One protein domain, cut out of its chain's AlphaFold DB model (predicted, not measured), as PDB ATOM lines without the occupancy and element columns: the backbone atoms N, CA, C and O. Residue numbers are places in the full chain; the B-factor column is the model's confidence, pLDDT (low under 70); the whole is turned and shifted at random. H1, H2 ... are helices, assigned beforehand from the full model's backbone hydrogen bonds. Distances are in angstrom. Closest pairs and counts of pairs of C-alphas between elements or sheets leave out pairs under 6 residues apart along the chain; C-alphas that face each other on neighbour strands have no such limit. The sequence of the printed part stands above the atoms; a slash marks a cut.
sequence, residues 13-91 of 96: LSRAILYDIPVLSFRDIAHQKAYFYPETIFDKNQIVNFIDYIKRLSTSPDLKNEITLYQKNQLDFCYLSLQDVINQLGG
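This is residues 13 to 91 of the 96 residues of the protein "Conserved domain protein" of Streptococcus parauberis (UniProt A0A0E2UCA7). The longest helix, H2, and H3 meet near their ends as a V, with the long loop of residues 19 to 46 across its open side and short H1 at the far end of H3. Residues 82 to 87 of H4 stick out at the end of an arm. The printed part has 79 residues with four named helices, H1 to H4 in order, and no named strand: all helix, loose, radius of gyration of the C-alphas 14.7 A, spans 51 by 26 by 15 A.

H2, residues 47 to 59, spans 19.0 A from C-alpha 47 at (-11.058, 33.443, -67.492). H3, residues 61 to 72, spans 16.2 A. H1 is residues 13 to 18; H4, residues 82 to 90, ends at (-23.075, 40.608, -20.893).

H2 and H3 are close but not clearly touching, Leu 57 and Lys 64 having the closest C-alphas, 5.9 A; they are only just about perpendicular, at 70.2 degrees. H3 touches H1 with residues 68 to 72 alone, closest C-alphas Ile 17 and Lys 72, 6.0 A, at a steep tilt of 61 degrees, opposite ways. H4 is apart from H1, H2 and H3. In H1, H2, H3 and H4 every O i to N i+4 pair is within hydrogen-bond range.

The C-alphas farthest apart, Asn 45 and Gly 91, are 51.8 A apart. The printed part has no cut; the link H1 to H2 is long. pLDDT is under 70 at residues 78 to 82, 84 and 90 to 91.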
ATOM      1  N   LEU A  13      -6.508  36.110 -46.698       89.00
ATOM      2  CA  LEU A  13      -7.740  35.434 -47.107       89.00
ATOM      3  C   LEU A  13      -8.730  35.417 -45.956       89.00
ATOM      4  O   LEU A  13      -9.864  35.865 -46.111       89.00
ATOM      5  N   SER A  14      -8.272  34.988 -44.783       87.50
ATOM      6  CA  SER A  14      -9.087  34.985 -43.576       87.50
ATOM      7  C   SER A  14      -9.602  36.387 -43.252       87.50
ATOM      8  O   SER A  14     -10.794  36.555 -43.021       87.50
ATOM      9  N   ARG A  15      -8.757  37.424 -43.335       87.56
ATOM     10  CA  ARG A  15      -9.197  38.818 -43.144       87.56
ATOM     11  C   ARG A  15     -10.258  39.239 -44.160       87.56
ATOM     12  O   ARG A  15     -11.268  39.808 -43.762       87.56
ATOM     13  N   ALA A  16     -10.063  38.955 -45.447       90.88
ATOM     14  CA  ALA A  16     -11.043  39.291 -46.481       90.88
ATOM     15  C   ALA A  16     -12.409  38.636 -46.212       90.88
ATOM     16  O   ALA A  16     -13.437  39.312 -46.274       90.88
ATOM     17  N   ILE A  17     -12.407  37.356 -45.827       90.94
ATOM     18  CA  ILE A  17     -13.613  36.606 -45.460       90.94
ATOM     19  C   ILE A  17     -14.316  37.255 -44.258       90.94
ATOM     20  O   ILE A  17     -15.535  37.430 -44.278       90.94
ATOM     21  N   LEU A  18     -13.564  37.682 -43.237       88.06
ATOM     22  CA  LEU A  18     -14.122  38.378 -42.071       88.06
ATOM     23  C   LEU A  18     -14.776  39.722 -42.421       88.06
ATOM     24  O   LEU A  18     -15.771  40.084 -41.798       88.06
ATOM     25  N   TYR A  19     -14.259  40.430 -43.427       89.44
ATOM     26  CA  TYR A  19     -14.815  41.697 -43.917       89.44
ATOM     27  C   TYR A  19     -15.944  41.531 -44.948       89.44
ATOM     28  O   TYR A  19     -16.291  42.494 -45.632       89.44
ATOM     29  N   ASP A  20     -16.516  40.330 -45.089       90.69
ATOM     30  CA  ASP A  20     -17.573  40.043 -46.068       90.69
ATOM     31  C   ASP A  20     -17.154  40.384 -47.508       90.69
ATOM     32  O   ASP A  20     -17.949  40.859 -48.332       90.69
ATOM     33  N   ILE A  21     -15.877  40.150 -47.819       91.94
ATOM     34  CA  ILE A  21     -15.320  40.266 -49.162       91.94
ATOM     35  C   ILE A  21     -15.192  38.846 -49.727       91.94
ATOM     36  O   ILE A  21     -14.316  38.103 -49.280       91.94
ATOM     37  N   PRO A  22     -16.018  38.460 -50.721       93.44
ATOM     38  CA  PRO A  22     -15.888  37.168 -51.378       93.44
ATOM     39  C   PRO A  22     -14.483  36.962 -51.933       93.44
ATOM     40  O   PRO A  22     -13.930  37.825 -52.627       93.44
ATOM     41  N   VAL A  23     -13.919  35.791 -51.664       93.88
ATOM     42  CA  VAL A  23     -12.602  35.411 -52.172       93.88
ATOM     43  C   VAL A  23     -12.769  34.453 -53.349       93.88
ATOM     44  O   VAL A  23     -13.482  33.454 -53.262       93.88
ATOM     45  N   LEU A  24     -12.099  34.781 -54.455       94.75
ATOM     46  CA  LEU A  24     -12.061  34.003 -55.693       94.75
ATOM     47  C   LEU A  24     -10.608  33.762 -56.105       94.75
ATOM     48  O   LEU A  24      -9.754  34.623 -55.855       94.75
ATOM     49  N   SER A  25     -10.343  32.622 -56.745       94.50
ATOM     50  CA  SER A  25      -8.999  32.210 -57.168       94.50
ATOM     51  C   SER A  25      -9.025  31.252 -58.361       94.50
ATOM     52  O   SER A  25     -10.084  30.776 -58.776       94.50
ATOM     53  N   PHE A  26      -7.841  30.941 -58.892       93.19
ATOM     54  CA  PHE A  26      -7.645  29.832 -59.813       93.19
ATOM     55  C   PHE A  26      -7.163  28.585 -59.065       93.19
ATOM     56  O   PHE A  26      -6.343  28.670 -58.155       93.19
ATOM     57  N   ARG A  27      -7.635  27.406 -59.473       91.25
ATOM     58  CA  ARG A  27      -7.409  26.116 -58.803       91.25
ATOM     59  C   ARG A  27      -5.940  25.807 -58.530       91.25
ATOM     60  O   ARG A  27      -5.625  25.191 -57.510       91.25
ATOM     61  N   ASP A  28      -5.065  26.226 -59.433       89.38
ATOM     62  CA  ASP A  28      -3.638  25.909 -59.392       89.38
ATOM     63  C   ASP A  28      -2.869  26.788 -58.396       89.38
ATOM     64  O   ASP A  28      -1.793  26.402 -57.953       89.38
ATOM     65  N   ILE A  29      -3.427  27.949 -58.037       87.62
ATOM     66  CA  ILE A  29      -2.765  28.972 -57.210       87.62
ATOM     67  C   ILE A  29      -3.528  29.298 -55.923       87.62
ATOM     68  O   ILE A  29      -2.995  29.996 -55.073       87.62
ATOM     69  N   ALA A  30      -4.758  28.800 -55.773       87.94
ATOM     70  CA  ALA A  30      -5.569  29.002 -54.582       87.94
ATOM     71  C   ALA A  30      -4.871  28.433 -53.342       87.94
ATOM     72  O   ALA A  30      -4.657  27.216 -53.237       87.94
ATOM     73  N   HIS A  31      -4.573  29.304 -52.384       83.19
ATOM     74  CA  HIS A  31      -4.164  28.885 -51.050       83.19
ATOM     75  C   HIS A  31      -5.388  28.368 -50.291       83.19
ATOM     76  O   HIS A  31      -6.493  28.817 -50.547       83.19
ATOM     77  N   GLN A  32      -5.218  27.423 -49.362       85.50
ATOM     78  CA  GLN A  32      -6.304  26.946 -48.485       85.50
ATOM     79  C   GLN A  32      -7.639  26.690 -49.215       85.50
ATOM     80  O   GLN A  32      -8.662  27.305 -48.927       85.50
ATOM     81  N   LYS A  33      -7.637  25.763 -50.183       88.62
ATOM     82  CA  LYS A  33      -8.778  25.478 -51.083       88.62
ATOM     83  C   LYS A  33     -10.116  25.241 -50.373       88.62
ATOM     84  O   LYS A  33     -11.156  25.487 -50.975       88.62
ATOM     85  N   ALA A  34     -10.090  24.794 -49.116       89.50
ATOM     86  CA  ALA A  34     -11.279  24.642 -48.283       89.50
ATOM     87  C   ALA A  34     -12.058  25.959 -48.117       89.50
ATOM     88  O   ALA A  34     -13.281  25.935 -48.106       89.50
ATOM     89  N   TYR A  35     -11.374  27.109 -48.087       90.12
ATOM     90  CA  TYR A  35     -11.989  28.432 -47.928       90.12
ATOM     91  C   TYR A  35     -12.790  28.894 -49.148       90.12
ATOM     92  O   TYR A  35     -13.466  29.918 -49.086       90.12
ATOM     93  N   PHE A  36     -12.699  28.207 -50.286       93.00
ATOM     94  CA  PHE A  36     -13.344  28.643 -51.518       93.00
ATOM     95  C   PHE A  36     -14.706  27.992 -51.659       93.00
ATOM     96  O   PHE A  36     -14.846  26.771 -51.564       93.00
ATOM     97  N   TYR A  37     -15.710  28.822 -51.929       94.62
ATOM     98  CA  TYR A  37     -16.987  28.320 -52.398       94.62
ATOM     99  C   TYR A  37     -16.747  27.554 -53.711       94.62
ATOM    100  O   TYR A  37     -15.949  28.017 -54.530       94.62
ATOM    101  N   PRO A  38     -17.383  26.393 -53.952       93.06
ATOM    102  CA  PRO A  38     -17.070  25.568 -55.122       93.06
ATOM    103  C   PRO A  38     -17.155  26.311 -56.462       93.06
ATOM    104  O   PRO A  38     -16.393  26.012 -57.377       93.06
ATOM    105  N   GLU A  39     -18.034  27.310 -56.570       94.06
ATOM    106  CA  GLU A  39     -18.176  28.139 -57.774       94.06
ATOM    107  C   GLU A  39     -17.204  29.332 -57.847       94.06
ATOM    108  O   GLU A  39     -17.189  30.040 -58.851       94.06
ATOM    109  N   THR A  40     -16.393  29.587 -56.813       94.44
ATOM    110  CA  THR A  40     -15.421  30.697 -56.781       94.44
ATOM    111  C   THR A  40     -13.978  30.267 -57.052       94.44
ATOM    112  O   THR A  40     -13.063  31.097 -56.980       94.44
ATOM    113  N   ILE A  41     -13.766  28.995 -57.404       95.00
ATOM    114  CA  ILE A  41     -12.470  28.438 -57.801       95.00
ATOM    115  C   ILE A  41     -12.511  27.971 -59.261       95.00
ATOM    116  O   ILE A  41     -13.304  27.112 -59.641       95.00
ATOM    117  N   PHE A  42     -11.641  28.545 -60.089       94.56
ATOM    118  CA  PHE A  42     -11.695  28.395 -61.546       94.56
ATOM    119  C   PHE A  42     -10.447  27.707 -62.084       94.56
ATOM    120  O   PHE A  42      -9.350  27.895 -61.565       94.56
ATOM    121  N   ASP A  43     -10.565  26.956 -63.169       94.50
ATOM    122  CA  ASP A  43      -9.385  26.498 -63.899       94.50
ATOM    123  C   ASP A  43      -8.781  27.667 -64.697       94.50
ATOM    124  O   ASP A  43      -9.476  28.606 -65.096       94.50
ATOM    125  N   LYS A  44      -7.468  27.642 -64.951       88.00
ATOM    126  CA  LYS A  44      -6.742  28.760 -65.591       88.00
ATOM    127  C   LYS A  44      -7.300  29.156 -66.968       88.00
ATOM    128  O   LYS A  44      -7.157  30.299 -67.392       88.00
ATOM    129  N   ASN A  45      -7.936  28.225 -67.676       93.00
ATOM    130  CA  ASN A  45      -8.570  28.456 -68.975       93.00
ATOM    131  C   ASN A  45      -9.990  29.055 -68.879       93.00
ATOM    132  O   ASN A  45     -10.550  29.438 -69.902       93.00
ATOM    133  N   GLN A  46     -10.568  29.191 -67.682       93.69
ATOM    134  CA  GLN A  46     -11.940  29.667 -67.457       93.69
ATOM    135  C   GLN A  46     -12.026  31.180 -67.178       93.69
ATOM    136  O   GLN A  46     -12.922  31.634 -66.468       93.69
ATOM    137  N   ILE A  47     -11.123  31.988 -67.744       91.38
ATOM    138  CA  ILE A  47     -11.058  33.443 -67.492       91.38
ATOM    139  C   ILE A  47     -12.379  34.154 -67.829       91.38
ATOM    140  O   ILE A  47     -12.788  35.056 -67.103       91.38
ATOM    141  N   VAL A  48     -13.066  33.748 -68.901       94.81
ATOM    142  CA  VAL A  48     -14.364  34.341 -69.275       94.81
ATOM    143  C   VAL A  48     -15.403  34.091 -68.180       94.81
ATOM    144  O   VAL A  48     -16.006  35.040 -67.685       94.81
ATOM    145  N   ASN A  49     -15.519  32.843 -67.717       94.00
ATOM    146  CA  ASN A  49     -16.428  32.474 -66.630       94.00
ATOM    147  C   ASN A  49     -16.088  33.224 -65.337       94.00
ATOM    148  O   ASN A  49     -16.986  33.686 -64.643       94.00
ATOM    149  N   PHE A  50     -14.796  33.386 -65.035       93.00
ATOM    150  CA  PHE A  50     -14.322  34.154 -63.887       93.00
ATOM    151  C   PHE A  50     -14.781  35.620 -63.943       93.00
ATOM    152  O   PHE A  50     -15.320  36.146 -62.968       93.00
ATOM    153  N   ILE A  51     -14.614  36.278 -65.096       93.38
ATOM    154  CA  ILE A  51     -15.043  37.668 -65.304       93.38
ATOM    155  C   ILE A  51     -16.563  37.792 -65.162       93.38
ATOM    156  O   ILE A  51     -17.050  38.713 -64.503       93.38
ATOM    157  N   ASP A  52     -17.317  36.873 -65.759       95.06
ATOM    158  CA  ASP A  52     -18.776  36.897 -65.689       95.06
ATOM    159  C   ASP A  52     -19.285  36.631 -64.268       95.06
ATOM    160  O   ASP A  52     -20.246  37.265 -63.825       95.06
ATOM    161  N   TYR A  53     -18.580  35.797 -63.501       95.06
ATOM    162  CA  TYR A  53     -18.887  35.569 -62.093       95.06
ATOM    163  C   TYR A  53     -18.655  36.823 -61.240       95.06
ATOM    164  O   TYR A  53     -19.507  37.173 -60.423       95.06
ATOM    165  N   ILE A  54     -17.561  37.562 -61.463       93.31
ATOM    166  CA  ILE A  54     -17.319  38.847 -60.780       93.31
ATOM    167  C   ILE A  54     -18.445  39.843 -61.071       93.31
ATOM    168  O   ILE A  54     -18.943  40.498 -60.152       93.31
ATOM    169  N   LYS A  55     -18.877  39.953 -62.334       94.62
ATOM    170  CA  LYS A  55     -19.993  40.836 -62.706       94.62
ATOM    171  C   LYS A  55     -21.268  40.441 -61.964       94.62
ATOM    172  O   LYS A  55     -21.904  41.305 -61.364       94.62
ATOM    173  N   ARG A  56     -21.596  39.146 -61.930       94.81
ATOM    174  CA  ARG A  56     -22.760  38.619 -61.203       94.81
ATOM    175  C   ARG A  56     -22.693  38.928 -59.704       94.81
ATOM    176  O   ARG A  56     -23.702  39.337 -59.135       94.81
ATOM    177  N   LEU A  57     -21.521  38.802 -59.077       93.69
ATOM    178  CA  LEU A  57     -21.327  39.155 -57.663       93.69
ATOM    179  C   LEU A  57     -21.580  40.633 -57.383       93.69
ATOM    180  O   LEU A  57     -22.147  40.973 -56.348       93.69
ATOM    181  N   SER A  58     -21.188  41.514 -58.305       89.56
ATOM    182  CA  SER A  58     -21.378  42.958 -58.133       89.56
ATOM    183  C   SER A  58     -22.850  43.384 -58.143       89.56
ATOM    184  O   SER A  58     -23.185  44.444 -57.619       89.56
ATOM    185  N   THR A  59     -23.732  42.549 -58.701       94.25
ATOM    186  CA  THR A  59     -25.165  42.835 -58.854       94.25
ATOM    187  C   THR A  59     -26.070  41.937 -58.011       94.25
ATOM    188  O   THR A  59     -27.284  42.111 -58.056       94.25
ATOM    189  N   SER A  60     -25.529  40.966 -57.266       95.44
ATOM    190  CA  SER A  60     -26.320  39.980 -56.514       95.44
ATOM    191  C   SER A  60     -25.912  39.938 -55.036       95.44
ATOM    192  O   SER A  60     -24.978  39.218 -54.671       95.44
ATOM    193  N   PRO A  61     -26.612  40.696 -54.167       94.06
ATOM    194  CA  PRO A  61     -26.382  40.666 -52.724       94.06
ATOM    195  C   PRO A  61     -26.575  39.273 -52.114       94.06
ATOM    196  O   PRO A  61     -25.787  38.874 -51.265       94.06
ATOM    197  N   ASP A  62     -27.569  38.517 -52.584       95.44
ATOM    198  CA  ASP A  62     -27.861  37.175 -52.064       95.44
ATOM    199  C   ASP A  62     -26.714  36.203 -52.338       95.44
ATOM    200  O   ASP A  62     -26.242  35.535 -51.421       95.44
ATOM    201  N   LEU A  63     -26.189  36.200 -53.569       95.12
ATOM    202  CA  LEU A  63     -25.026  35.388 -53.927       95.12
ATOM    203  C   LEU A  63     -23.792  35.789 -53.115       95.12
ATOM    204  O   LEU A  63     -23.031  34.935 -52.664       95.12
ATOM    205  N   LYS A  64     -23.586  37.098 -52.922       94.62
ATOM    206  CA  LYS A  64     -22.494  37.598 -52.084       94.62
ATOM    207  C   LYS A  64     -22.611  37.038 -50.663       94.62
ATOM    208  O   LYS A  64     -21.616  36.539 -50.148       94.62
ATOM    209  N   ASN A  65     -23.799  37.107 -50.065       92.69
ATOM    210  CA  ASN A  65     -24.050  36.647 -48.699       92.69
ATOM    211  C   ASN A  65     -23.896  35.129 -48.559       92.69
ATOM    212  O   ASN A  65     -23.331  34.656 -47.576       92.69
ATOM    213  N   GLU A  66     -24.375  34.365 -49.541       95.38
ATOM    214  CA  GLU A  66     -24.220  32.909 -49.589       95.38
ATOM    215  C   GLU A  66     -22.740  32.512 -49.577       95.38
ATOM    216  O   GLU A  66     -22.311  31.700 -48.754       95.38
ATOM    217  N   ILE A  67     -21.942  33.141 -50.444       95.44
ATOM    218  CA  ILE A  67     -20.509  32.874 -50.526       95.44
ATOM    219  C   ILE A  67     -19.824  33.280 -49.228       95.44
ATOM    220  O   ILE A  67     -19.120  32.460 -48.648       95.44
ATOM    221  N   THR A  68     -20.019  34.504 -48.734       92.31
ATOM    222  CA  THR A  68     -19.313  34.948 -47.521       92.31
ATOM    223  C   THR A  68     -19.677  34.095 -46.310       92.31
ATOM    224  O   THR A  68     -18.787  33.762 -45.528       92.31
ATOM    225  N   LEU A  69     -20.937  33.664 -46.178       92.19
ATOM    226  CA  LEU A  69     -21.361  32.739 -45.128       92.19
ATOM    227  C   LEU A  69     -20.660  31.383 -45.250       92.19
ATOM    228  O   LEU A  69     -20.121  30.888 -44.260       92.19
ATOM    229  N   TYR A  70     -20.627  30.799 -46.454       94.19
ATOM    230  CA  TYR A  70     -19.894  29.558 -46.687       94.19
ATOM    231  C   TYR A  70     -18.429  29.714 -46.281       94.19
ATOM    232  O   TYR A  70     -17.939  28.913 -45.495       94.19
ATOM    233  N   GLN A  71     -17.747  30.756 -46.767       93.25
ATOM    234  CA  GLN A  71     -16.314  30.958 -46.543       93.25
ATOM    235  C   GLN A  71     -15.990  31.197 -45.064       93.25
ATOM    236  O   GLN A  71     -14.996  30.673 -44.566       93.25
ATOM    237  N   LYS A  72     -16.849  31.924 -44.338       90.94
ATOM    238  CA  LYS A  72     -16.720  32.119 -42.886       90.94
ATOM    239  C   LYS A  72     -16.779  30.794 -42.126       90.94
ATOM    240  O   LYS A  72     -15.988  30.598 -41.211       90.94
ATOM    241  N   ASN A  73     -17.645  29.870 -42.545       90.19
ATOM    242  CA  ASN A  73     -17.774  28.549 -41.918       90.19
ATOM    243  C   ASN A  73     -16.574  27.621 -42.162       90.19
ATOM    244  O   ASN A  73     -16.502  26.565 -41.543       90.19
ATOM    245  N   GLN A  74     -15.655  27.990 -43.059       90.62
ATOM    246  CA  GLN A  74     -14.433  27.228 -43.331       90.62
ATOM    247  C   GLN A  74     -13.225  27.752 -42.550       90.62
ATOM    248  O   GLN A  74     -12.160  27.155 -42.640       90.62
ATOM    249  N   LEU A  75     -13.343  28.878 -41.838       87.50
ATOM    250  CA  LEU A  75     -12.224  29.428 -41.079       87.50
ATOM    251  C   LEU A  75     -11.910  28.528 -39.877       87.50
ATOM    252  O   LEU A  75     -12.761  28.309 -39.019       87.50
ATOM    253  N   ASP A  76     -10.657  28.084 -39.778       75.44
ATOM    254  CA  ASP A  76     -10.167  27.174 -38.726       75.44
ATOM    255  C   ASP A  76     -10.056  27.822 -37.327       75.44
ATOM    256  O   ASP A  76      -9.479  27.252 -36.400       75.44
ATOM    257  N   PHE A  77     -10.585  29.032 -37.147       72.31
ATOM    258  CA  PHE A  77     -10.569  29.758 -35.883       72.31
ATOM    259  C   PHE A  77     -11.953  30.320 -35.557       72.31
ATOM    260  O   PHE A  77     -12.679  30.790 -36.432       72.31
ATOM    261  N   CYS A  78     -12.308  30.317 -34.269       58.59
ATOM    262  CA  CYS A  78     -13.542  30.941 -33.801       58.59
ATOM    263  C   CYS A  78     -13.469  32.457 -34.001       58.59
ATOM    264  O   CYS A  78     -12.862  33.177 -33.206       58.59
ATOM    265  N   TYR A  79     -14.117  32.948 -35.052       61.12
ATOM    266  CA  TYR A  79     -14.455  34.356 -35.155       61.12
ATOM    267  C   TYR A  79     -15.613  34.663 -34.203       61.12
ATOM    268  O   TYR A  79     -16.703  34.113 -34.345       61.12
ATOM    269  N   LEU A  80     -15.370  35.546 -33.238       60.62
ATOM    270  CA  LEU A  80     -16.414  36.149 -32.417       60.62
ATOM    271  C   LEU A  80     -16.596  37.584 -32.901       60.62
ATOM    272  O   LEU A  80     -15.645  38.372 -32.862       60.62
ATOM    273  N   SER A  81     -17.794  37.943 -33.365       63.47
ATOM    274  CA  SER A  81     -18.076  39.352 -33.627       63.47
ATOM    275  C   SER A  81     -18.032  40.139 -32.311       63.47
ATOM    276  O   SER A  81     -18.237  39.579 -31.234       63.47
ATOM    277  N   LEU A  82     -17.801  41.457 -32.368       68.06
ATOM    278  CA  LEU A  82     -17.868  42.296 -31.163       68.06
ATOM    279  C   LEU A  82     -19.223  42.139 -30.454       68.06
ATOM    280  O   LEU A  82     -19.270  42.124 -29.229       68.06
ATOM    281  N   GLN A  83     -20.306  41.968 -31.216       70.81
ATOM    282  CA  GLN A  83     -21.631  41.711 -30.663       70.81
ATOM    283  C   GLN A  83     -21.706  40.346 -29.969       70.81
ATOM    284  O   GLN A  83     -22.284  40.263 -28.891       70.81
ATOM    285  N   ASP A  84     -21.091  39.299 -30.528       67.06
ATOM    286  CA  ASP A  84     -21.016  37.978 -29.885       67.06
ATOM    287  C   ASP A  84     -20.212  38.039 -28.589       67.06
ATOM    288  O   ASP A  84     -20.636  37.486 -27.579       67.06
ATOM    289  N   VAL A  85     -19.099  38.777 -28.581       74.50
ATOM    290  CA  VAL A  85     -18.305  39.027 -27.372       74.50
ATOM    291  C   VAL A  85     -19.124  39.802 -26.339       74.50
ATOM    292  O   VAL A  85     -19.150  39.418 -25.174       74.50
ATOM    293  N   ILE A  86     -19.840  40.855 -26.743       76.81
ATOM    294  CA  ILE A  86     -20.723  41.625 -25.853       76.81
ATOM    295  C   ILE A  86     -21.841  40.739 -25.295       76.81
ATOM    296  O   ILE A  86     -22.128  40.810 -24.105       76.81
ATOM    297  N   ASN A  87     -22.447  39.880 -26.112       74.69
ATOM    298  CA  ASN A  87     -23.506  38.967 -25.682       74.69
ATOM    299  C   ASN A  87     -22.968  37.889 -24.725       74.69
ATOM    300  O   ASN A  87     -23.634  37.545 -23.753       74.69
ATOM    301  N   GLN A  88     -21.756  37.383 -24.965       72.88
ATOM    302  CA  GLN A  88     -21.099  36.397 -24.101       72.88
ATOM    303  C   GLN A  88     -20.626  37.004 -22.773       72.88
ATOM    304  O   GLN A  88     -20.768  36.369 -21.732       72.88
ATOM    305  N   LEU A  89     -20.110  38.236 -22.785       70.75
ATOM    306  CA  LEU A  89     -19.654  38.942 -21.582       70.75
ATOM    307  C   LEU A  89     -20.804  39.604 -20.805       70.75
ATOM    308  O   LEU A  89     -20.715  39.759 -19.591       70.75
ATOM    309  N   GLY A  90     -21.886  39.988 -21.484       59.69
ATOM    310  CA  GLY A  90     -23.075  40.608 -20.893       59.69
ATOM    311  C   GLY A  90     -24.164  39.616 -20.470       59.69
ATOM    312  O   GLY A  90     -25.105  40.010 -19.786       59.69
ATOM    313  N   GLY A  91     -24.048  38.343 -20.865       51.72
ATOM    314  CA  GLY A  91     -25.098  37.331 -20.723       51.72
ATOM    315  C   GLY A  91     -25.084  36.483 -19.448       51.72
ATOM    316  O   GLY A  91     -26.021  35.718 -19.269       51.72
TER     317      GLY A  91